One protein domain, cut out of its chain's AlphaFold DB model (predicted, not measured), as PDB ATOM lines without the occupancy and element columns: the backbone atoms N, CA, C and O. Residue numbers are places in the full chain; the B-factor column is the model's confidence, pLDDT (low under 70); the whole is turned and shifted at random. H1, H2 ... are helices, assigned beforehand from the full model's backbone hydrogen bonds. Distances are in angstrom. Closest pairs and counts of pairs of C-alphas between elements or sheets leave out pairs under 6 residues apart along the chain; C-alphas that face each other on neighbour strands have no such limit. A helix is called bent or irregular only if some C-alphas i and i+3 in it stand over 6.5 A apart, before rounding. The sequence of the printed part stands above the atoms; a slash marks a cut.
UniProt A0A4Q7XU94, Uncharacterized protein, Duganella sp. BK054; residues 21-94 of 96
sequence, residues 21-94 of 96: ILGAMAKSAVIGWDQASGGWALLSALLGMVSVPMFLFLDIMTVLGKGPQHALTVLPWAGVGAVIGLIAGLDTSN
ATOM      1  N   ILE A  21      15.552  31.457  -8.969       95.00
ATOM      2  CA  ILE A  21      16.648  31.133  -8.049       95.00
ATOM      3  C   ILE A  21      17.174  32.407  -7.380       95.00
ATOM      4  O   ILE A  21      17.325  32.441  -6.161       95.00
ATOM      5  N   LEU A  22      17.399  33.472  -8.151       95.25
ATOM      6  CA  LEU A  22      17.914  34.742  -7.637       95.25
ATOM      7  C   LEU A  22      16.941  35.409  -6.661       95.25
ATOM      8  O   LEU A  22      17.370  35.885  -5.613       95.25
ATOM      9  N   GLY A  23      15.640  35.405  -6.958       94.81
ATOM     10  CA  GLY A  23      14.610  35.921  -6.054       94.81
ATOM     11  C   GLY A  23      14.571  35.153  -4.732       94.81
ATOM     12  O   GLY A  23      14.529  35.758  -3.658       94.81
ATOM     13  N   ALA A  24      14.677  33.823  -4.795       94.81
ATOM     14  CA  ALA A  24      14.754  32.975  -3.612       94.81
ATOM     15  C   ALA A  24      16.027  33.243  -2.783       94.81
ATOM     16  O   ALA A  24      15.959  33.391  -1.558       94.81
ATOM     17  N   MET A  25      17.185  33.355  -3.445       95.56
ATOM     18  CA  MET A  25      18.472  33.675  -2.813       95.56
ATOM     19  C   MET A  25      18.458  35.042  -2.149       95.56
ATOM     20  O   MET A  25      18.852  35.146  -0.991       95.56
ATOM     21  N   ALA A  26      17.963  36.070  -2.838       94.69
ATOM     22  CA  ALA A  26      17.876  37.420  -2.301       94.69
ATOM     23  C   ALA A  26      17.048  37.447  -1.013       94.69
ATOM     24  O   ALA A  26      17.490  37.989  -0.001       94.69
ATOM     25  N   LYS A  27      15.880  36.797  -1.006       95.38
ATOM     26  CA  LYS A  27      15.047  36.762   0.196       95.38
ATOM     27  C   LYS A  27      15.678  35.960   1.329       95.38
ATOM     28  O   LYS A  27      15.624  36.394   2.476       95.38
ATOM     29  N   SER A  28      16.297  34.826   1.022       92.94
ATOM     30  CA  SER A  28      16.955  34.005   2.043       92.94
ATOM     31  C   SER A  28      18.179  34.714   2.635       92.94
ATOM     32  O   SER A  28      18.420  34.618   3.835       92.94
ATOM     33  N   ALA A  29      18.892  35.510   1.832       94.69
ATOM     34  CA  ALA A  29      19.956  36.392   2.303       94.69
ATOM     35  C   ALA A  29      19.441  37.445   3.285       94.69
ATOM     36  O   ALA A  29      20.053  37.650   4.327       94.69
ATOM     37  N   VAL A  30      18.303  38.077   2.975       94.50
ATOM     38  CA  VAL A  30      17.653  39.049   3.867       94.50
ATOM     39  C   VAL A  30      17.242  38.387   5.180       94.50
ATOM     40  O   VAL A  30      17.530  38.923   6.239       94.50
ATOM     41  N   ILE A  31      16.655  37.186   5.133       92.75
ATOM     42  CA  ILE A  31      16.309  36.428   6.347       92.75
ATOM     43  C   ILE A  31      17.557  36.171   7.202       92.75
ATOM     44  O   ILE A  31      17.534  36.406   8.406       92.75
ATOM     45  N   GLY A  32      18.651  35.713   6.586       92.50
ATOM     46  CA  GLY A  32      19.913  35.487   7.286       92.50
ATOM     47  C   GLY A  32      20.505  36.774   7.870       92.50
ATOM     48  O   GLY A  32      20.969  36.776   9.008       92.50
ATOM     49  N   TRP A  33      20.452  37.874   7.120       94.62
ATOM     50  CA  TRP A  33      20.897  39.192   7.566       94.62
ATOM     51  C   TRP A  33      20.107  39.677   8.788       94.62
ATOM     52  O   TRP A  33      20.707  40.052   9.792       94.62
ATOM     53  N   ASP A  34      18.776  39.609   8.729       93.06
ATOM     54  CA  ASP A  34      17.871  40.101   9.775       93.06
ATOM     55  C   ASP A  34      17.969  39.291  11.078       93.06
ATOM     56  O   ASP A  34      17.699  39.807  12.161       93.06
ATOM     57  N   GLN A  35      18.362  38.017  10.991       89.81
ATOM     58  CA  GLN A  35      18.553  37.145  12.154       89.81
ATOM     59  C   GLN A  35      19.916  37.321  12.837       89.81
ATOM     60  O   GLN A  35      20.143  36.768  13.914       89.81
ATOM     61  N   ALA A  36      20.837  38.066  12.229       90.50
ATOM     62  CA  ALA A  36      22.179  38.258  12.751       90.50
ATOM     63  C   ALA A  36      22.300  39.538  13.582       90.50
ATOM     64  O   ALA A  36      21.702  40.567  13.279       90.50
ATOM     65  N   SER A  37      23.166  39.510  14.595       85.00
ATOM     66  CA  SER A  37      23.552  40.707  15.338       85.00
ATOM     67  C   SER A  37      24.905  41.247  14.858       85.00
ATOM     68  O   SER A  37      25.917  40.541  14.821       85.00
ATOM     69  N   GLY A  38      24.933  42.534  14.502       81.69
ATOM     70  CA  GLY A  38      26.163  43.281  14.221       81.69
ATOM     71  C   GLY A  38      27.039  42.665  13.121       81.69
ATOM     72  O   GLY A  38      26.586  42.427  12.006       81.69
ATOM     73  N   GLY A  39      28.318  42.420  13.431       85.94
ATOM     74  CA  GLY A  39      29.347  42.012  12.460       85.94
ATOM     75  C   GLY A  39      29.144  40.646  11.786       85.94
ATOM     76  O   GLY A  39      29.849  40.342  10.827       85.94
ATOM     77  N   TRP A  40      28.185  39.834  12.240       92.81
ATOM     78  CA  TRP A  40      27.880  38.528  11.643       92.81
ATOM     79  C   TRP A  40      26.871  38.595  10.493       92.81
ATOM     80  O   TRP A  40      26.661  37.590   9.818       92.81
ATOM     81  N   ALA A  41      26.281  39.765  10.232       92.25
ATOM     82  CA  ALA A  41      25.208  39.924   9.252       92.25
ATOM     83  C   ALA A  41      25.581  39.440   7.846       92.25
ATOM     84  O   ALA A  41      24.794  38.748   7.202       92.25
ATOM     85  N   LEU A  42      26.815  39.701   7.402       92.56
ATOM     86  CA  LEU A  42      27.292  39.228   6.102       92.56
ATOM     87  C   LEU A  42      27.379  37.697   6.037       92.56
ATOM     88  O   LEU A  42      26.922  37.094   5.068       92.56
ATOM     89  N   LEU A  43      27.953  37.063   7.062       93.19
ATOM     90  CA  LEU A  43      28.086  35.605   7.104       93.19
ATOM     91  C   LEU A  43      26.715  34.934   7.177       93.19
ATOM     92  O   LEU A  43      26.467  33.977   6.446       93.19
ATOM     93  N   SER A  44      25.802  35.469   7.983       93.44
ATOM     94  CA  SER A  44      24.441  34.949   8.072       93.44
ATOM     95  C   SER A  44      23.653  35.151   6.779       93.44
ATOM     96  O   SER A  44      22.909  34.256   6.390       93.44
ATOM     97  N   ALA A  45      23.849  36.257   6.055       93.38
ATOM     98  CA  ALA A  45      23.248  36.451   4.737       93.38
ATOM     99  C   ALA A  45      23.760  35.430   3.710       93.38
ATOM    100  O   ALA A  45      22.968  34.858   2.960       93.38
ATOM    101  N   LEU A  46      25.068  35.144   3.704       94.31
ATOM    102  CA  LEU A  46      25.649  34.102   2.851       94.31
ATOM    103  C   LEU A  46      25.093  32.717   3.201       94.31
ATOM    104  O   LEU A  46      24.715  31.966   2.304       94.31
ATOM    105  N   LEU A  47      24.980  32.395   4.492       93.56
ATOM    106  CA  LEU A  47      24.338  31.158   4.943       93.56
ATOM    107  C   LEU A  47      22.876  31.097   4.492       93.56
ATOM    108  O   LEU A  47      22.449  30.078   3.957       93.56
ATOM    109  N   GLY A  48      22.145  32.207   4.607       92.94
ATOM    110  CA  GLY A  48      20.785  32.347   4.101       92.94
ATOM    111  C   GLY A  48      20.676  32.005   2.614       92.94
ATOM    112  O   GLY A  48      19.836  31.192   2.234       92.94
ATOM    113  N   MET A  49      21.567  32.536   1.768       93.69
ATOM    114  CA  MET A  49      21.607  32.203   0.335       93.69
ATOM    115  C   MET A  49      21.838  30.709   0.073       93.69
ATOM    116  O   MET A  49      21.220  30.140  -0.827       93.69
ATOM    117  N   VAL A  50      22.709  30.057   0.848       94.12
ATOM    118  CA  VAL A  50      22.997  28.618   0.702       94.12
ATOM    119  C   VAL A  50      21.815  27.762   1.174       94.12
ATOM    120  O   VAL A  50      21.566  26.689   0.626       94.12
ATOM    121  N   SER A  51      21.038  28.244   2.144       93.31
ATOM    122  CA  SER A  51      19.864  27.554   2.687       93.31
ATOM    123  C   SER A  51      18.601  27.650   1.818       93.31
ATOM    124  O   SER A  51      17.567  27.103   2.204       93.31
ATOM    125  N   VAL A  52      18.656  28.275   0.635       92.88
ATOM    126  CA  VAL A  52      17.509  28.411  -0.287       92.88
ATOM    127  C   VAL A  52      16.760  27.103  -0.557       92.88
ATOM    128  O   VAL A  52      15.532  27.120  -0.457       92.88
ATOM    129  N   PRO A  53      17.418  25.963  -0.861       93.31
ATOM    130  CA  PRO A  53      16.695  24.720  -1.120       93.31
ATOM    131  C   PRO A  53      15.860  24.262   0.080       93.31
ATOM    132  O   PRO A  53      14.756  23.755  -0.099       93.31
ATOM    133  N   MET A  54      16.359  24.486   1.300       92.56
ATOM    134  CA  MET A  54      15.639  24.157   2.529       92.56
ATOM    135  C   MET A  54      14.423  25.070   2.713       92.56
ATOM    136  O   MET A  54      13.326  24.575   2.955       92.56
ATOM    137  N   PHE A  55      14.583  26.387   2.549       91.19
ATOM    138  CA  PHE A  55      13.458  27.321   2.657       91.19
ATOM    139  C   PHE A  55      12.382  27.056   1.601       91.19
ATOM    140  O   PHE A  55      11.206  26.969   1.935       91.19
ATOM    141  N   LEU A  56      12.768  26.836   0.343       91.31
ATOM    142  CA  LEU A  56      11.817  26.488  -0.715       91.31
ATOM    143  C   LEU A  56      11.094  25.169  -0.424       91.31
ATOM    144  O   LEU A  56       9.895  25.066  -0.675       91.31
ATOM    145  N   PHE A  57      11.787  24.173   0.132       91.56
ATOM    146  CA  PHE A  57      11.153  22.931   0.564       91.56
ATOM    147  C   PHE A  57      10.099  23.178   1.654       91.56
ATOM    148  O   PHE A  57       8.981  22.673   1.547       91.56
ATOM    149  N   LEU A  58      10.417  23.987   2.669       90.94
ATOM    150  CA  LEU A  58       9.472  24.347   3.731       90.94
ATOM    151  C   LEU A  58       8.258  25.111   3.189       90.94
ATOM    152  O   LEU A  58       7.124  24.821   3.584       90.94
ATOM    153  N   ASP A  59       8.467  26.028   2.247       91.38
ATOM    154  CA  ASP A  59       7.389  26.767   1.590       91.38
ATOM    155  C   ASP A  59       6.480  25.833   0.794       91.38
ATOM    156  O   ASP A  59       5.260  25.909   0.927       91.38
ATOM    157  N   ILE A  60       7.050  24.901   0.024       91.38
ATOM    158  CA  ILE A  60       6.281  23.901  -0.730       91.38
ATOM    159  C   ILE A  60       5.462  23.030   0.223       91.38
ATOM    160  O   ILE A  60       4.266  22.838   0.010       91.38
ATOM    161  N   MET A  61       6.068  22.539   1.306       91.75
ATOM    162  CA  MET A  61       5.351  21.752   2.313       91.75
ATOM    163  C   MET A  61       4.208  22.549   2.947       91.75
ATOM    164  O   MET A  61       3.142  21.992   3.205       91.75
ATOM    165  N   THR A  62       4.396  23.853   3.144       91.44
ATOM    166  CA  THR A  62       3.371  24.761   3.675       91.44
ATOM    167  C   THR A  62       2.231  24.977   2.687       91.44
ATOM    168  O   THR A  62       1.072  24.868   3.077       91.44
ATOM    169  N   VAL A  63       2.529  25.179   1.400       90.38
ATOM    170  CA  VAL A  63       1.520  25.247   0.326       90.38
ATOM    171  C   VAL A  63       0.710  23.949   0.238       90.38
ATOM    172  O   VAL A  63      -0.494  23.987   0.007       90.38
ATOM    173  N   LEU A  64       1.343  22.801   0.487       91.31
ATOM    174  CA  LEU A  64       0.683  21.493   0.539       91.31
ATOM    175  C   LEU A  64      -0.090  21.236   1.848       91.31
ATOM    176  O   LEU A  64      -0.606  20.135   2.039       91.31
ATOM    177  N   GLY A  65      -0.151  22.208   2.765       88.19
ATOM    178  CA  GLY A  65      -0.842  22.093   4.054       88.19
ATOM    179  C   GLY A  65      -0.137  21.195   5.078       88.19
ATOM    180  O   GLY A  65      -0.733  20.828   6.085       88.19
ATOM    181  N   LYS A  66       1.121  20.818   4.825       87.44
ATOM    182  CA  LYS A  66       1.938  19.921   5.665       87.44
ATOM    183  C   LYS A  66       3.061  20.647   6.413       87.44
ATOM    184  O   LYS A  66       3.828  20.004   7.124       87.44
ATOM    185  N   GLY A  67       3.195  21.955   6.208       78.69
ATOM    186  CA  GLY A  67       4.255  22.787   6.771       78.69
ATOM    187  C   GLY A  67       3.749  23.817   7.788       78.69
ATOM    188  O   GLY A  67       2.540  23.990   7.960       78.69
ATOM    189  N   PRO A  68       4.670  24.509   8.477       79.75
ATOM    190  CA  PRO A  68       4.325  25.564   9.420       79.75
ATOM    191  C   PRO A  68       3.666  26.754   8.707       79.75
ATOM    192  O   PRO A  68       4.172  27.233   7.699       79.75
ATOM    193  N   GLN A  69       2.575  27.293   9.267       64.44
ATOM    194  CA  GLN A  69       1.770  28.365   8.644       64.44
ATOM    195  C   GLN A  69       2.540  29.667   8.343       64.44
ATOM    196  O   GLN A  69       2.076  30.490   7.560       64.44
ATOM    197  N   HIS A  70       3.729  29.843   8.924       64.06
ATOM    198  CA  HIS A  70       4.592  31.008   8.724       64.06
ATOM    199  C   HIS A  70       5.794  30.743   7.810       64.06
ATOM    200  O   HIS A  70       6.668  31.600   7.716       64.06
ATOM    201  N   ALA A  71       5.881  29.576   7.160       71.38
ATOM    202  CA  ALA A  71       7.060  29.268   6.359       71.38
ATOM    203  C   ALA A  71       7.095  30.052   5.045       71.38
ATOM    204  O   ALA A  71       8.183  30.447   4.662       71.38
ATOM    205  N   LEU A  72       5.931  30.346   4.435       80.50
ATOM    206  CA  LEU A  72       5.774  31.047   3.149       80.50
ATOM    207  C   LEU A  72       6.483  32.407   3.133       80.50
ATOM    208  O   LEU A  72       5.897  33.459   3.392       80.50
ATOM    209  N   THR A  73       7.767  32.377   2.816       86.19
ATOM    210  CA  THR A  73       8.658  33.524   2.958       86.19
ATOM    211  C   THR A  73       9.551  33.683   1.752       86.19
ATOM    212  O   THR A  73       9.812  34.821   1.381       86.19
ATOM    213  N   VAL A  74       9.972  32.595   1.107       91.62
ATOM    214  CA  VAL A  74      10.957  32.593   0.018       91.62
ATOM    215  C   VAL A  74      10.297  32.339  -1.336       91.62
ATOM    216  O   VAL A  74      10.641  32.994  -2.318       91.62
ATOM    217  N   LEU A  75       9.298  31.461  -1.400       92.62
ATOM    218  CA  LEU A  75       8.578  31.080  -2.612       92.62
ATOM    219  C   LEU A  75       7.877  32.262  -3.309       92.62
ATOM    220  O   LEU A  75       7.982  32.347  -4.532       92.62
ATOM    221  N   PRO A  76       7.233  33.219  -2.605       93.88
ATOM    222  CA  PRO A  76       6.679  34.402  -3.265       93.88
ATOM    223  C   PRO A  76       7.757  35.246  -3.959       93.88
ATOM    224  O   PRO A  76       7.561  35.708  -5.081       93.88
ATOM    225  N   TRP A  77       8.923  35.399  -3.325       95.06
ATOM    226  CA  TRP A  77      10.048  36.155  -3.884       95.06
ATOM    227  C   TRP A  77      10.719  35.424  -5.042       95.06
ATOM    228  O   TRP A  77      11.135  36.062  -6.006       95.06
ATOM    229  N   ALA A  78      10.752  34.094  -4.993       94.31
ATOM    230  CA  ALA A  78      11.126  33.270  -6.130       94.31
ATOM    231  C   ALA A  78      10.163  33.498  -7.312       94.31
ATOM    232  O   ALA A  78      10.600  33.690  -8.442       94.31
ATOM    233  N   GLY A  79       8.854  33.589  -7.060       94.25
ATOM    234  CA  GLY A  79       7.861  33.950  -8.077       94.25
ATOM    235  C   GLY A  79       8.103  35.333  -8.697       94.25
ATOM    236  O   GLY A  79       8.135  35.460  -9.920       94.25
ATOM    237  N   VAL A  80       8.341  36.359  -7.872       95.62
ATOM    238  CA  VAL A  80       8.679  37.716  -8.346       95.62
ATOM    239  C   VAL A  80       9.942  37.696  -9.205       95.62
ATOM    240  O   VAL A  80       9.954  38.241 -10.309       95.62
ATOM    241  N   GLY A  81      10.990  37.022  -8.728       95.44
ATOM    242  CA  GLY A  81      12.231  36.861  -9.469       95.44
ATOM    243  C   GLY A  81      12.011  36.170 -10.815       95.44
ATOM    244  O   GLY A  81      12.547  36.625 -11.822       95.44
ATOM    245  N   ALA A  82      11.169  35.134 -10.869       96.19
ATOM    246  CA  ALA A  82      10.844  34.429 -12.106       96.19
ATOM    247  C   ALA A  82      10.174  35.336 -13.144       96.19
ATOM    248  O   ALA A  82      10.521  35.280 -14.320       96.19
ATOM    249  N   VAL A  83       9.251  36.205 -12.720       97.00
ATOM    250  CA  VAL A  83       8.595  37.166 -13.618       97.00
ATOM    251  C   VAL A  83       9.605  38.169 -14.176       97.00
ATOM    252  O   VAL A  83       9.646  38.388 -15.384       97.00
ATOM    253  N   ILE A  84      10.458  38.738 -13.319       94.94
ATOM    254  CA  ILE A  84      11.501  39.685 -13.745       94.94
ATOM    255  C   ILE A  84      12.473  39.007 -14.715       94.94
ATOM    256  O   ILE A  84      12.777  39.547 -15.776       94.94
ATOM    257  N   GLY A  85      12.927  37.802 -14.373       93.88
ATOM    258  CA  GLY A  85      13.837  37.024 -15.198       93.88
ATOM    259  C   GLY A  85      13.231  36.638 -16.546       93.88
ATOM    260  O   GLY A  85      13.920  36.701 -17.559       93.88
ATOM    261  N   LEU A  86      11.938  36.303 -16.592       94.31
ATOM    262  CA  LEU A  86      11.218  36.034 -17.837       94.31
ATOM    263  C   LEU A  86      11.222  37.258 -18.756       94.31
ATOM    264  O   LEU A  86      11.522  37.129 -19.942       94.31
ATOM    265  N   ILE A  87      10.921  38.439 -18.210       93.31
ATOM    266  CA  ILE A  87      10.908  39.699 -18.966       93.31
ATOM    267  C   ILE A  87      12.315  40.016 -19.484       93.31
ATOM    268  O   ILE A  87      12.478  40.265 -20.676       93.31
ATOM    269  N   ALA A  88      13.337  39.922 -18.630       90.81
ATOM    270  CA  ALA A  88      14.729  40.146 -19.019       90.81
ATOM    271  C   ALA A  88      15.211  39.146 -20.091       90.81
ATOM    272  O   ALA A  88      15.928  39.512 -21.020       90.81
ATOM    273  N   GLY A  89      14.785  37.885 -19.990       89.00
ATOM    274  CA  GLY A  89      15.094  36.838 -20.963       89.00
ATOM    275  C   GLY A  89      14.424  37.052 -22.324       89.00
ATOM    276  O   GLY A  89      15.003  36.701 -23.352       89.00
ATOM    277  N   LEU A  90      13.226  37.645 -22.351       88.19
ATOM    278  CA  LEU A  90      12.573  38.068 -23.592       88.19
ATOM    279  C   LEU A  90      13.284  39.274 -24.212       88.19
ATOM    280  O   LEU A  90      13.509  39.282 -25.422       88.19
ATOM    281  N   ASP A  91      13.670  40.254 -23.398       86.50
ATOM    282  CA  ASP A  91      14.313  41.485 -23.861       86.50
ATOM    283  C   ASP A  91      15.689  41.217 -24.488       86.50
ATOM    284  O   ASP A  91      15.929  41.562 -25.642       86.50
ATOM    285  N   THR A  92      16.544  40.431 -23.819       78.69
ATOM    286  CA  THR A  92      17.875  40.081 -24.352       78.69
ATOM    287  C   THR A  92      17.827  39.290 -25.662       78.69
ATOM    288  O   THR A  92      18.828  39.230 -26.373       78.69
ATOM    289  N   SER A  93      16.695  38.652 -25.974       68.94
ATOM    290  CA  SER A  93      16.489  37.913 -27.223       68.94
ATOM    291  C   SER A  93      16.053  38.801 -28.396       68.94
ATOM    292  O   SER A  93      15.970  38.319 -29.526       68.94
ATOM    293  N   ASN A  94      15.746  40.077 -28.138       64.75
ATOM    294  CA  ASN A  94      15.477  41.081 -29.167       64.75
ATOM    295  C   ASN A  94      16.749  41.817 -29.614       64.75
ATOM    296  O   ASN A  94      16.795  42.265 -30.757       64.75
TER     297      ASN A  94
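Overview. This is residues 21 to 94 of the 96 residues of an uncharacterized protein of Duganella sp. BK054 (UniProt A0A4Q7XU94). H1 is the middle of a flat model: H2 folds back along it as a helical hairpin, H3 stands crosswise to it, and H4 packs on it with residues 75 to 82, while residues 86 to 94 stick out as an arm. The printed part has 74 residues, four named helices, H1 to H4, and no named strand: all helix, mostly crossed. It is only just loose, close to compact, with radius of gyration of the C-alphas 14.0 A and spans 45 by 36 by 14 A.

Along the chain. H1, residues 21 to 34, 20.0 A, begins at C-alpha 21 (16.648, 31.133, -8.049). H2 is residues 38 to 50, 20.2 A, irregular: C-alphas 39 and 42 are 7.2 A apart. H3 is residues 52 to 63, 16.3 A. H4, residues 75 to 91, 24.3 A, ends at C-alpha 91 (14.313, 41.485, -23.861).

Arrangement. H1, the hub, touches H2 at a shallow tilt of 28 degrees, opposite ways; the closest C-alphas, Ala 29 and Ala 45, are 4.1 A apart. Residues 21 to 27 of H1 touch H4, closest C-alphas Gly 23 and Gly 81, 4.3 A. H2 and H4 are apart. Every O i to N i+4 pair is within hydrogen-bond range in H1, H3 and H4; in H2, 7 of 9.

Size, cuts and confidence. The printed part has no cut. The link H3 to H4 is long, 11 residues. Residues 69 to 70 and 93 to 94 have pLDDT under 70.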